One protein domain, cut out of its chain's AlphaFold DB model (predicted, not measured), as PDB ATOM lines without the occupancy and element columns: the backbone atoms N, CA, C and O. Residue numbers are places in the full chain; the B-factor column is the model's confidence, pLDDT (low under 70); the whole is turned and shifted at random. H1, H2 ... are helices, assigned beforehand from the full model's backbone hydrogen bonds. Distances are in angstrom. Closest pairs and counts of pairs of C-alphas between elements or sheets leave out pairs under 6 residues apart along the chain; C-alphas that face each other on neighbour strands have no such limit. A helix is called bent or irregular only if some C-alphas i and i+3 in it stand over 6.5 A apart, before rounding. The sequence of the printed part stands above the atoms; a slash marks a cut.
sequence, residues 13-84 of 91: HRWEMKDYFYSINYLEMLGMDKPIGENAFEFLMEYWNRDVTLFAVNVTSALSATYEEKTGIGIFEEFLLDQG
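Overview. This is residues 13 to 84 of the 91 residues of an uncharacterized protein of Enterococcus durans (UniProt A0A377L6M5). One long helix, H3, makes much of the length of a loose, open model. The last residues of H2 meet H3 near its beginning, making a corner, H1 lies farther out beyond H2, and short H4 is near the other end of H3, where residues 79 to 84 stick out. The printed part has 72 residues with four named helices, H1, H2, H3 and H4 along the chain, and no named strand, an all-helix class. It is loose, with a radius of gyration of the C-alphas of 15.2 A, and spans 42 by 31 by 24 A.

Arrangement. H3, residues 50 to 71, touches H2, residues 37 to 46, with its residues 52 to 57 alone. Their closest C-alphas, of Met 45 and Thr 53, are 6.0 A apart, and their lines are about perpendicular at 74 degrees. H1, residues 20 to 30, is close to H2 but not clearly touching: the closest C-alphas, of Ser 23 and Glu 46, are 6.4 A apart. These two run opposite ways at a shallow tilt of 18 degrees. H4, residues 75 to 82, only just touches H3, with 3 pairs of C-alphas within 8 A; H3 takes part with residues 64 to 68 alone. The closest C-alphas, of Ser 64 and Ile 75, are 5.7 A apart; the helices run the same way at a steep tilt of 63 degrees. H1 is apart from H3 and H4, and H2 from H4. In H1, H3 and H4 every O i to N i+4 pair is within hydrogen-bond range; in H2 4 of 6 are.

Along the chain. H3 is 31.1 A long, from C-alpha 50 at (7.893, -10.291, -40.134) to C-alpha 71 at (-1.723, 9.343, -62.321). H1 measures 15.4 A and begins at C-alpha 20 at (7.254, -7.028, -29.219). H2 measures 14.5 A and is irregular: C-alphas 38 and 41 are 7.9 A apart. H4 measures 10.7 A.

Size, cuts and confidence. The C-alphas farthest apart, of Asp 33 and Gly 72, are 42.9 A apart. The printed part has no cut. The links H2 to H3 and H3 to H4 are tight, and H1 to H2 is short. Mean pLDDT of the printed part is 94.6, and no printed residue is under 70.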
ATOM      1  N   HIS A  13      13.612  -0.289 -30.603       94.38
ATOM      2  CA  HIS A  13      14.089   1.064 -30.293       94.38
ATOM      3  C   HIS A  13      15.505   1.346 -30.826       94.38
ATOM      4  O   HIS A  13      15.817   2.478 -31.185       94.38
ATOM      5  N   ARG A  14      16.393   0.346 -30.875       96.44
ATOM      6  CA  ARG A  14      17.754   0.527 -31.402       96.44
ATOM      7  C   ARG A  14      17.751   0.775 -32.911       96.44
ATOM      8  O   ARG A  14      18.638   1.469 -33.400       96.44
ATOM      9  N   TRP A  15      16.799   0.179 -33.621       94.31
ATOM     10  CA  TRP A  15      16.716   0.194 -35.082       94.31
ATOM     11  C   TRP A  15      15.601   1.092 -35.615       94.31
ATOM     12  O   TRP A  15      15.369   1.101 -36.817       94.31
ATOM     13  N   GLU A  16      14.915   1.818 -34.729       94.50
ATOM     14  CA  GLU A  16      13.718   2.603 -35.055       94.50
ATOM     15  C   GLU A  16      12.637   1.749 -35.746       94.50
ATOM     16  O   GLU A  16      11.927   2.188 -36.648       94.50
ATOM     17  N   MET A  17      12.514   0.495 -35.303       94.19
ATOM     18  CA  MET A  17      11.563  -0.490 -35.812       94.19
ATOM     19  C   MET A  17      10.563  -0.910 -34.736       94.19
ATOM     20  O   MET A  17      10.811  -0.791 -33.534       94.19
ATOM     21  N   LYS A  18       9.422  -1.437 -35.184       95.62
ATOM     22  CA  LYS A  18       8.434  -2.077 -34.310       95.62
ATOM     23  C   LYS A  18       9.038  -3.349 -33.720       95.62
ATOM     24  O   LYS A  18       9.824  -4.029 -34.371       95.62
ATOM     25  N   ASP A  19       8.658  -3.651 -32.490       96.88
ATOM     26  CA  ASP A  19       9.074  -4.855 -31.782       96.88
ATOM     27  C   ASP A  19       7.921  -5.422 -30.941       96.88
ATOM     28  O   ASP A  19       6.758  -4.996 -31.052       96.88
ATOM     29  N   TYR A  20       8.232  -6.407 -30.100       96.88
ATOM     30  CA  TYR A  20       7.254  -7.028 -29.219       96.88
ATOM     31  C   TYR A  20       6.560  -6.010 -28.302       96.88
ATOM     32  O   TYR A  20       5.333  -6.018 -28.189       96.88
ATOM     33  N   PHE A  21       7.322  -5.122 -27.655       96.69
ATOM     34  CA  PHE A  21       6.770  -4.167 -26.692       96.69
ATOM     35  C   PHE A  21       5.899  -3.121 -27.375       96.69
ATOM     36  O   PHE A  21       4.825  -2.800 -26.865       96.69
ATOM     37  N   TYR A  22       6.325  -2.637 -28.545       96.81
ATOM     38  CA  TYR A  22       5.512  -1.756 -29.375       96.81
ATOM     39  C   TYR A  22       4.134  -2.368 -29.653       96.81
ATOM     40  O   TYR A  22       3.103  -1.748 -29.385       96.81
ATOM     41  N   SER A  23       4.118  -3.613 -30.133       96.50
ATOM     42  CA  SER A  23       2.882  -4.278 -30.546       96.50
ATOM     43  C   SER A  23       1.956  -4.563 -29.371       96.50
ATOM     44  O   SER A  23       0.748  -4.400 -29.495       96.50
ATOM     45  N   ILE A  24       2.500  -4.952 -28.214       96.19
ATOM     46  CA  ILE A  24       1.697  -5.130 -26.997       96.19
ATOM     47  C   ILE A  24       1.025  -3.815 -26.594       96.19
ATOM     48  O   ILE A  24      -0.186  -3.807 -26.388       96.19
ATOM     49  N   ASN A  25       1.767  -2.703 -26.574       96.44
ATOM     50  CA  ASN A  25       1.201  -1.391 -26.253       96.44
ATOM     51  C   ASN A  25       0.092  -0.996 -27.246       96.44
ATOM     52  O   ASN A  25      -0.971  -0.528 -26.839       96.44
ATOM     53  N   TYR A  26       0.309  -1.227 -28.546       95.31
ATOM     54  CA  TYR A  26      -0.702  -0.981 -29.577       95.31
ATOM     55  C   TYR A  26      -1.974  -1.819 -29.352       95.31
ATOM     56  O   TYR A  26      -3.088  -1.289 -29.377       95.31
ATOM     57  N   LEU A  27      -1.827  -3.117 -29.065       94.12
ATOM     58  CA  LEU A  27      -2.951  -4.020 -28.799       94.12
ATOM     59  C   LEU A  27      -3.726  -3.639 -27.530       94.12
ATOM     60  O   LEU A  27      -4.954  -3.740 -27.502       94.12
ATOM     61  N   GLU A  28      -3.038  -3.175 -26.487       95.06
ATOM     62  CA  GLU A  28      -3.672  -2.663 -25.267       95.06
ATOM     63  C   GLU A  28      -4.514  -1.413 -25.547       95.06
ATOM     64  O   GLU A  28      -5.641  -1.308 -25.055       95.06
ATOM     65  N   MET A  29      -4.011  -0.498 -26.384       93.12
ATOM     66  CA  MET A  29      -4.744   0.702 -26.799       93.12
ATOM     67  C   MET A  29      -5.979   0.369 -27.645       93.12
ATOM     68  O   MET A  29      -7.041   0.969 -27.456       93.12
ATOM     69  N   LEU A  30      -5.861  -0.600 -28.556       91.38
ATOM     70  CA  LEU A  30      -6.973  -1.061 -29.390       91.38
ATOM     71  C   LEU A  30      -8.042  -1.788 -28.548       91.38
ATOM     72  O   LEU A  30      -9.249  -1.608 -28.743       91.38
ATOM     73  N   GLY A  31      -7.590  -2.540 -27.542       92.50
ATOM     74  CA  GLY A  31      -8.385  -3.417 -26.693       92.50
ATOM     75  C   GLY A  31      -8.316  -4.859 -27.191       92.50
ATOM     76  O   GLY A  31      -8.949  -5.198 -28.185       92.50
ATOM     77  N   MET A  32      -7.596  -5.706 -26.451       88.00
ATOM     78  CA  MET A  32      -7.269  -7.100 -26.806       88.00
ATOM     79  C   MET A  32      -8.476  -7.964 -27.210       88.00
ATOM     80  O   MET A  32      -8.352  -8.828 -28.071       88.00
ATOM     81  N   ASP A  33      -9.644  -7.721 -26.608       90.88
ATOM     82  CA  ASP A  33     -10.861  -8.512 -26.835       90.88
ATOM     83  C   ASP A  33     -11.839  -7.865 -27.831       90.88
ATOM     84  O   ASP A  33     -12.973  -8.325 -27.995       90.88
ATOM     85  N   LYS A  34     -11.444  -6.764 -28.479       91.12
ATOM     86  CA  LYS A  34     -12.289  -6.092 -29.466       91.12
ATOM     87  C   LYS A  34     -12.036  -6.652 -30.866       91.12
ATOM     88  O   LYS A  34     -10.896  -6.951 -31.217       91.12
ATOM     89  N   PRO A  35     -13.081  -6.770 -31.704       91.50
ATOM     90  CA  PRO A  35     -12.879  -7.091 -33.107       91.50
ATOM     91  C   PRO A  35     -12.070  -5.977 -33.783       91.50
ATOM     92  O   PRO A  35     -12.320  -4.798 -33.545       91.50
ATOM     93  N   ILE A  36     -11.145  -6.360 -34.665       91.62
ATOM     94  CA  ILE A  36     -10.272  -5.423 -35.393       91.62
ATOM     95  C   ILE A  36     -11.093  -4.474 -36.293       91.62
ATOM     96  O   ILE A  36     -10.774  -3.295 -36.423       91.62
ATOM     97  N   GLY A  37     -12.191  -4.972 -36.874       89.88
ATOM     98  CA  GLY A  37     -13.134  -4.167 -37.653       89.88
ATOM     99  C   GLY A  37     -12.534  -3.609 -38.947       89.88
ATOM    100  O   GLY A  37     -11.804  -4.300 -39.654       89.88
ATOM    101  N   GLU A  38     -12.876  -2.361 -39.265       90.88
ATOM    102  CA  GLU A  38     -12.464  -1.675 -40.500       90.88
ATOM    103  C   GLU A  38     -10.967  -1.316 -40.515       90.88
ATOM    104  O   GLU A  38     -10.379  -1.174 -41.584       90.88
ATOM    105  N   ASN A  39     -10.313  -1.292 -39.348       88.38
ATOM    106  CA  ASN A  39      -8.893  -0.956 -39.201       88.38
ATOM    107  C   ASN A  39      -7.968  -2.165 -39.441       88.38
ATOM    108  O   ASN A  39      -6.842  -2.211 -38.950       88.38
ATOM    109  N   ALA A  40      -8.428  -3.173 -40.188       93.25
ATOM    110  CA  ALA A  40      -7.686  -4.413 -40.409       93.25
ATOM    111  C   ALA A  40      -6.316  -4.186 -41.057       93.25
ATOM    112  O   ALA A  40      -5.347  -4.833 -40.672       93.25
ATOM    113  N   PHE A  41      -6.215  -3.267 -42.018       94.44
ATOM    114  CA  PHE A  41      -4.941  -2.994 -42.679       94.44
ATOM    115  C   PHE A  41      -3.950  -2.266 -41.763       94.44
ATOM    116  O   PHE A  41      -2.782  -2.638 -41.711       94.44
ATOM    117  N   GLU A  42      -4.427  -1.287 -40.992       94.25
ATOM    118  CA  GLU A  42      -3.627  -0.606 -39.968       94.25
ATOM    119  C   GLU A  42      -3.113  -1.609 -38.931       94.25
ATOM    120  O   GLU A  42      -1.922  -1.651 -38.647       94.25
ATOM    121  N   PHE A  43      -3.978  -2.506 -38.456       95.25
ATOM    122  CA  PHE A  43      -3.576  -3.570 -37.542       95.25
ATOM    123  C   PHE A  43      -2.430  -4.422 -38.105       95.25
ATOM    124  O   PHE A  43      -1.476  -4.710 -37.388       95.25
ATOM    125  N   LEU A  44      -2.495  -4.816 -39.383       95.19
ATOM    126  CA  LEU A  44      -1.421  -5.588 -40.025       95.19
ATOM    127  C   LEU A  44      -0.111  -4.794 -40.107       95.19
ATOM    128  O   LEU A  44       0.959  -5.386 -40.005       95.19
ATOM    129  N   MET A  45      -0.181  -3.474 -40.275       95.62
ATOM    130  CA  MET A  45       1.004  -2.618 -40.264       95.62
ATOM    131  C   MET A  45       1.603  -2.498 -38.859       95.62
ATOM    132  O   MET A  45       2.827  -2.456 -38.736       95.62
ATOM    133  N   GLU A  46       0.779  -2.438 -37.808       95.75
ATOM    134  CA  GLU A  46       1.220  -2.218 -36.422       95.75
ATOM    135  C   GLU A  46       1.580  -3.492 -35.645       95.75
ATOM    136  O   GLU A  46       2.295  -3.433 -34.643       95.75
ATOM    137  N   TYR A  47       1.138  -4.656 -36.115       95.31
ATOM    138  CA  TYR A  47       1.408  -5.945 -35.489       95.31
ATOM    139  C   TYR A  47       2.786  -6.498 -35.883       95.31
ATOM    140  O   TYR A  47       2.985  -6.950 -37.014       95.31
ATOM    141  N   TRP A  48       3.737  -6.528 -34.939       96.62
ATOM    142  CA  TRP A  48       5.082  -7.049 -35.194       96.62
ATOM    143  C   TRP A  48       5.093  -8.567 -35.384       96.62
ATOM    144  O   TRP A  48       5.137  -9.370 -34.448       96.62
ATOM    145  N   ASN A  49       5.084  -8.943 -36.653       96.62
ATOM    146  CA  ASN A  49       5.460 -10.243 -37.169       96.62
ATOM    147  C   ASN A  49       6.019 -10.003 -38.576       96.62
ATOM    148  O   ASN A  49       5.413  -9.276 -39.369       96.62
ATOM    149  N   ARG A  50       7.175 -10.582 -38.897       93.75
ATOM    150  CA  ARG A  50       7.893 -10.291 -40.134       93.75
ATOM    151  C   ARG A  50       7.094 -10.684 -41.370       93.75
ATOM    152  O   ARG A  50       7.061  -9.916 -42.328       93.75
ATOM    153  N   ASP A  51       6.419 -11.829 -41.347       95.62
ATOM    154  CA  ASP A  51       5.592 -12.279 -42.471       95.62
ATOM    155  C   ASP A  51       4.380 -11.356 -42.672       95.62
ATOM    156  O   ASP A  51       4.075 -10.966 -43.800       95.62
ATOM    157  N   VAL A  52       3.725 -10.950 -41.577       95.69
ATOM    158  CA  VAL A  52       2.604  -9.993 -41.600       95.69
ATOM    159  C   VAL A  52       3.055  -8.626 -42.119       95.69
ATOM    160  O   VAL A  52       2.396  -8.039 -42.977       95.69
ATOM    161  N   THR A  53       4.218  -8.157 -41.662       94.69
ATOM    162  CA  THR A  53       4.810  -6.882 -42.082       94.69
ATOM    163  C   THR A  53       5.127  -6.905 -43.573       94.69
ATOM    164  O   THR A  53       4.735  -6.001 -44.308       94.69
ATOM    165  N   LEU A  54       5.790  -7.962 -44.053       95.75
ATOM    166  CA  LEU A  54       6.107  -8.121 -45.472       95.75
ATOM    167  C   LEU A  54       4.843  -8.211 -46.330       95.75
ATOM    168  O   LEU A  54       4.807  -7.648 -47.423       95.75
ATOM    169  N   PHE A  55       3.797  -8.879 -45.843       95.81
ATOM    170  CA  PHE A  55       2.505  -8.899 -46.519       95.81
ATOM    171  C   PHE A  55       1.918  -7.489 -46.658       95.81
ATOM    172  O   PHE A  55       1.575  -7.086 -47.771       95.81
ATOM    173  N   ALA A  56       1.845  -6.724 -45.566       96.19
ATOM    174  CA  ALA A  56       1.283  -5.378 -45.584       96.19
ATOM    175  C   ALA A  56       2.103  -4.423 -46.475       96.19
ATOM    176  O   ALA A  56       1.530  -3.692 -47.284       96.19
ATOM    177  N   VAL A  57       3.438  -4.514 -46.429       95.44
ATOM    178  CA  VAL A  57       4.342  -3.772 -47.326       95.44
ATOM    179  C   VAL A  57       4.086  -4.125 -48.792       95.44
ATOM    180  O   VAL A  57       3.977  -3.225 -49.618       95.44
ATOM    181  N   ASN A  58       3.932  -5.408 -49.132       97.31
ATOM    182  CA  ASN A  58       3.652  -5.820 -50.511       97.31
ATOM    183  C   ASN A  58       2.305  -5.285 -51.021       97.31
ATOM    184  O   ASN A  58       2.208  -4.896 -52.186       97.31
ATOM    185  N   VAL A  59       1.282  -5.230 -50.162       96.31
ATOM    186  CA  VAL A  59      -0.007  -4.607 -50.501       96.31
ATOM    187  C   VAL A  59       0.177  -3.114 -50.780       96.31
ATOM    188  O   VAL A  59      -0.265  -2.644 -51.826       96.31
ATOM    189  N   THR A  60       0.873  -2.376 -49.909       95.00
ATOM    190  CA  THR A  60       1.150  -0.942 -50.116       95.00
ATOM    191  C   THR A  60       1.953  -0.691 -51.391       95.00
ATOM    192  O   THR A  60       1.618   0.212 -52.155       95.00
ATOM    193  N   SER A  61       2.962  -1.516 -51.679       95.19
ATOM    194  CA  SER A  61       3.747  -1.426 -52.916       95.19
ATOM    195  C   SER A  61       2.879  -1.627 -54.160       95.19
ATOM    196  O   SER A  61       2.995  -0.867 -55.121       95.19
ATOM    197  N   ALA A  62       1.967  -2.604 -54.144       96.38
ATOM    198  CA  ALA A  62       1.037  -2.834 -55.249       96.38
ATOM    199  C   ALA A  62       0.045  -1.671 -55.429       96.38
ATOM    200  O   ALA A  62      -0.260  -1.288 -56.562       96.38
ATOM    201  N   LEU A  63      -0.434  -1.087 -54.324       95.00
ATOM    202  CA  LEU A  63      -1.274   0.110 -54.351       95.00
ATOM    203  C   LEU A  63      -0.523   1.302 -54.952       95.00
ATOM    204  O   LEU A  63      -1.073   1.967 -55.826       95.00
ATOM    205  N   SER A  64       0.732   1.525 -54.550       94.94
ATOM    206  CA  SER A  64       1.577   2.591 -55.098       94.94
ATOM    207  C   SER A  64       1.812   2.425 -56.596       94.94
ATOM    208  O   SER A  64       1.603   3.374 -57.340       94.94
ATOM    209  N   ALA A  65       2.155   1.218 -57.053       95.75
ATOM    210  CA  ALA A  65       2.352   0.950 -58.478       95.75
ATOM    211  C   ALA A  65       1.065   1.176 -59.294       95.75
ATOM    212  O   ALA A  65       1.094   1.767 -60.369       95.75
ATOM    213  N   THR A  66      -0.086   0.748 -58.761       97.06
ATOM    214  CA  THR A  66      -1.391   0.965 -59.411       97.06
ATOM    215  C   THR A  66      -1.767   2.446 -59.458       97.06
ATOM    216  O   THR A  66      -2.448   2.888 -60.383       97.06
ATOM    217  N   TYR A  67      -1.394   3.208 -58.429       96.44
ATOM    218  CA  TYR A  67      -1.621   4.646 -58.375       96.44
ATOM    219  C   TYR A  67      -0.800   5.361 -59.448       96.44
ATOM    220  O   TYR A  67      -1.370   6.057 -60.282       96.44
ATOM    221  N   GLU A  68       0.499   5.081 -59.482       95.88
ATOM    222  CA  GLU A  68       1.446   5.644 -60.442       95.88
ATOM    223  C   GLU A  68       1.050   5.331 -61.891       95.88
ATOM    224  O   GLU A  68       1.066   6.222 -62.736       95.88
ATOM    225  N   GLU A  69       0.572   4.116 -62.183       96.88
ATOM    226  CA  GLU A  69       0.050   3.767 -63.513       96.88
ATOM    227  C   GLU A  69      -1.122   4.669 -63.947       96.88
ATOM    228  O   GLU A  69      -1.285   4.967 -65.132       96.88
ATOM    229  N   LYS A  70      -1.958   5.113 -63.000       96.88
ATOM    230  CA  LYS A  70      -3.155   5.920 -63.284       96.88
ATOM    231  C   LYS A  70      -2.878   7.415 -63.342       96.88
ATOM    232  O   LYS A  70      -3.565   8.116 -64.084       96.88
ATOM    233  N   THR A  71      -1.958   7.906 -62.522       95.75
ATOM    234  CA  THR A  71      -1.723   9.343 -62.321       95.75
ATOM    235  C   THR A  71      -0.437   9.829 -62.978       95.75
ATOM    236  O   THR A  71      -0.321  11.019 -63.261       95.75
ATOM    237  N   GLY A  72       0.505   8.923 -63.254       94.12
ATOM    238  CA  GLY A  72       1.856   9.238 -63.709       94.12
ATOM    239  C   GLY A  72       2.792   9.725 -62.598       94.12
ATOM    240  O   GLY A  72       3.898  10.138 -62.917       94.12
ATOM    241  N   ILE A  73       2.352   9.699 -61.334       92.12
ATOM    242  CA  ILE A  73       3.121  10.145 -60.165       92.12
ATOM    243  C   ILE A  73       2.995   9.133 -59.020       92.12
ATOM    244  O   ILE A  73       1.909   8.604 -58.763       92.12
ATOM    245  N   GLY A  74       4.094   8.843 -58.320       92.38
ATOM    246  CA  GLY A  74       4.076   7.931 -57.174       92.38
ATOM    247  C   GLY A  74       3.332   8.518 -55.964       92.38
ATOM    248  O   GLY A  74       3.377   9.721 -55.728       92.38
ATOM    249  N   ILE A  75       2.706   7.673 -55.129       94.00
ATOM    250  CA  ILE A  75       1.975   8.134 -53.921       94.00
ATOM    251  C   ILE A  75       2.882   8.966 -53.001       94.00
ATOM    252  O   ILE A  75       2.476   9.995 -52.466       94.00
ATOM    253  N   PHE A  76       4.121   8.513 -52.791       90.19
ATOM    254  CA  PHE A  76       5.065   9.226 -51.930       90.19
ATOM    255  C   PHE A  76       5.558  10.532 -52.562       90.19
ATOM    256  O   PHE A  76       5.782  11.511 -51.856       90.19
ATOM    257  N   GLU A  77       5.703  10.555 -53.882       92.12
ATOM    258  CA  GLU A  77       6.113  11.739 -54.631       92.12
ATOM    259  C   GLU A  77       5.055  12.844 -54.535       92.12
ATOM    260  O   GLU A  77       5.372  13.975 -54.171       92.12
ATOM    261  N   GLU A  78       3.788  12.496 -54.756       93.62
ATOM    262  CA  GLU A  78       2.666  13.415 -54.578       93.62
ATOM    263  C   GLU A  78       2.583  13.935 -53.137       93.62
ATOM    264  O   GLU A  78       2.456  15.140 -52.926       93.62
ATOM    265  N   PHE A  79       2.748  13.059 -52.139       93.38
ATOM    266  CA  PHE A  79       2.796  13.477 -50.737       93.38
ATOM    267  C   PHE A  79       3.897  14.518 -50.479       93.38
ATOM    268  O   PHE A  79       3.652  15.505 -49.786       93.38
ATOM    269  N   LEU A  80       5.102  14.327 -51.027       94.50
ATOM    270  CA  LEU A  80       6.190  15.298 -50.883       94.50
ATOM    271  C   LEU A  80       5.838  16.641 -51.531       94.50
ATOM    272  O   LEU A  80       6.013  17.680 -50.886       94.50
ATOM    273  N   LEU A  81       5.284  16.624 -52.747       94.31
ATOM    274  CA  LEU A  81       4.834  17.835 -53.437       94.31
ATOM    275  C   LEU A  81       3.774  18.593 -52.625       94.31
ATOM    276  O   LEU A  81       3.876  19.813 -52.484       94.31
ATOM    277  N   ASP A  82       2.820  17.882 -52.019       96.12
ATOM    278  CA  ASP A  82       1.792  18.461 -51.145       96.12
ATOM    279  C   ASP A  82       2.382  19.109 -49.883       96.12
ATOM    280  O   ASP A  82       1.843  20.091 -49.366       96.12
ATOM    281  N   GLN A  83       3.510  18.592 -49.384       96.25
ATOM    282  CA  GLN A  83       4.262  19.205 -48.282       96.25
ATOM    283  C   GLN A  83       5.189  20.349 -48.741       96.25
ATOM    284  O   GLN A  83       5.885  20.944 -47.915       96.25
ATOM    285  N   GLY A  84       5.212  20.677 -50.038       96.12
ATOM    286  CA  GLY A  84       6.112  21.679 -50.612       96.12
ATOM    287  C   GLY A  84       7.573  21.225 -50.681       96.12
ATOM    288  O   GLY A  84       8.473  22.066 -50.717       96.12
TER     289      GLY A  84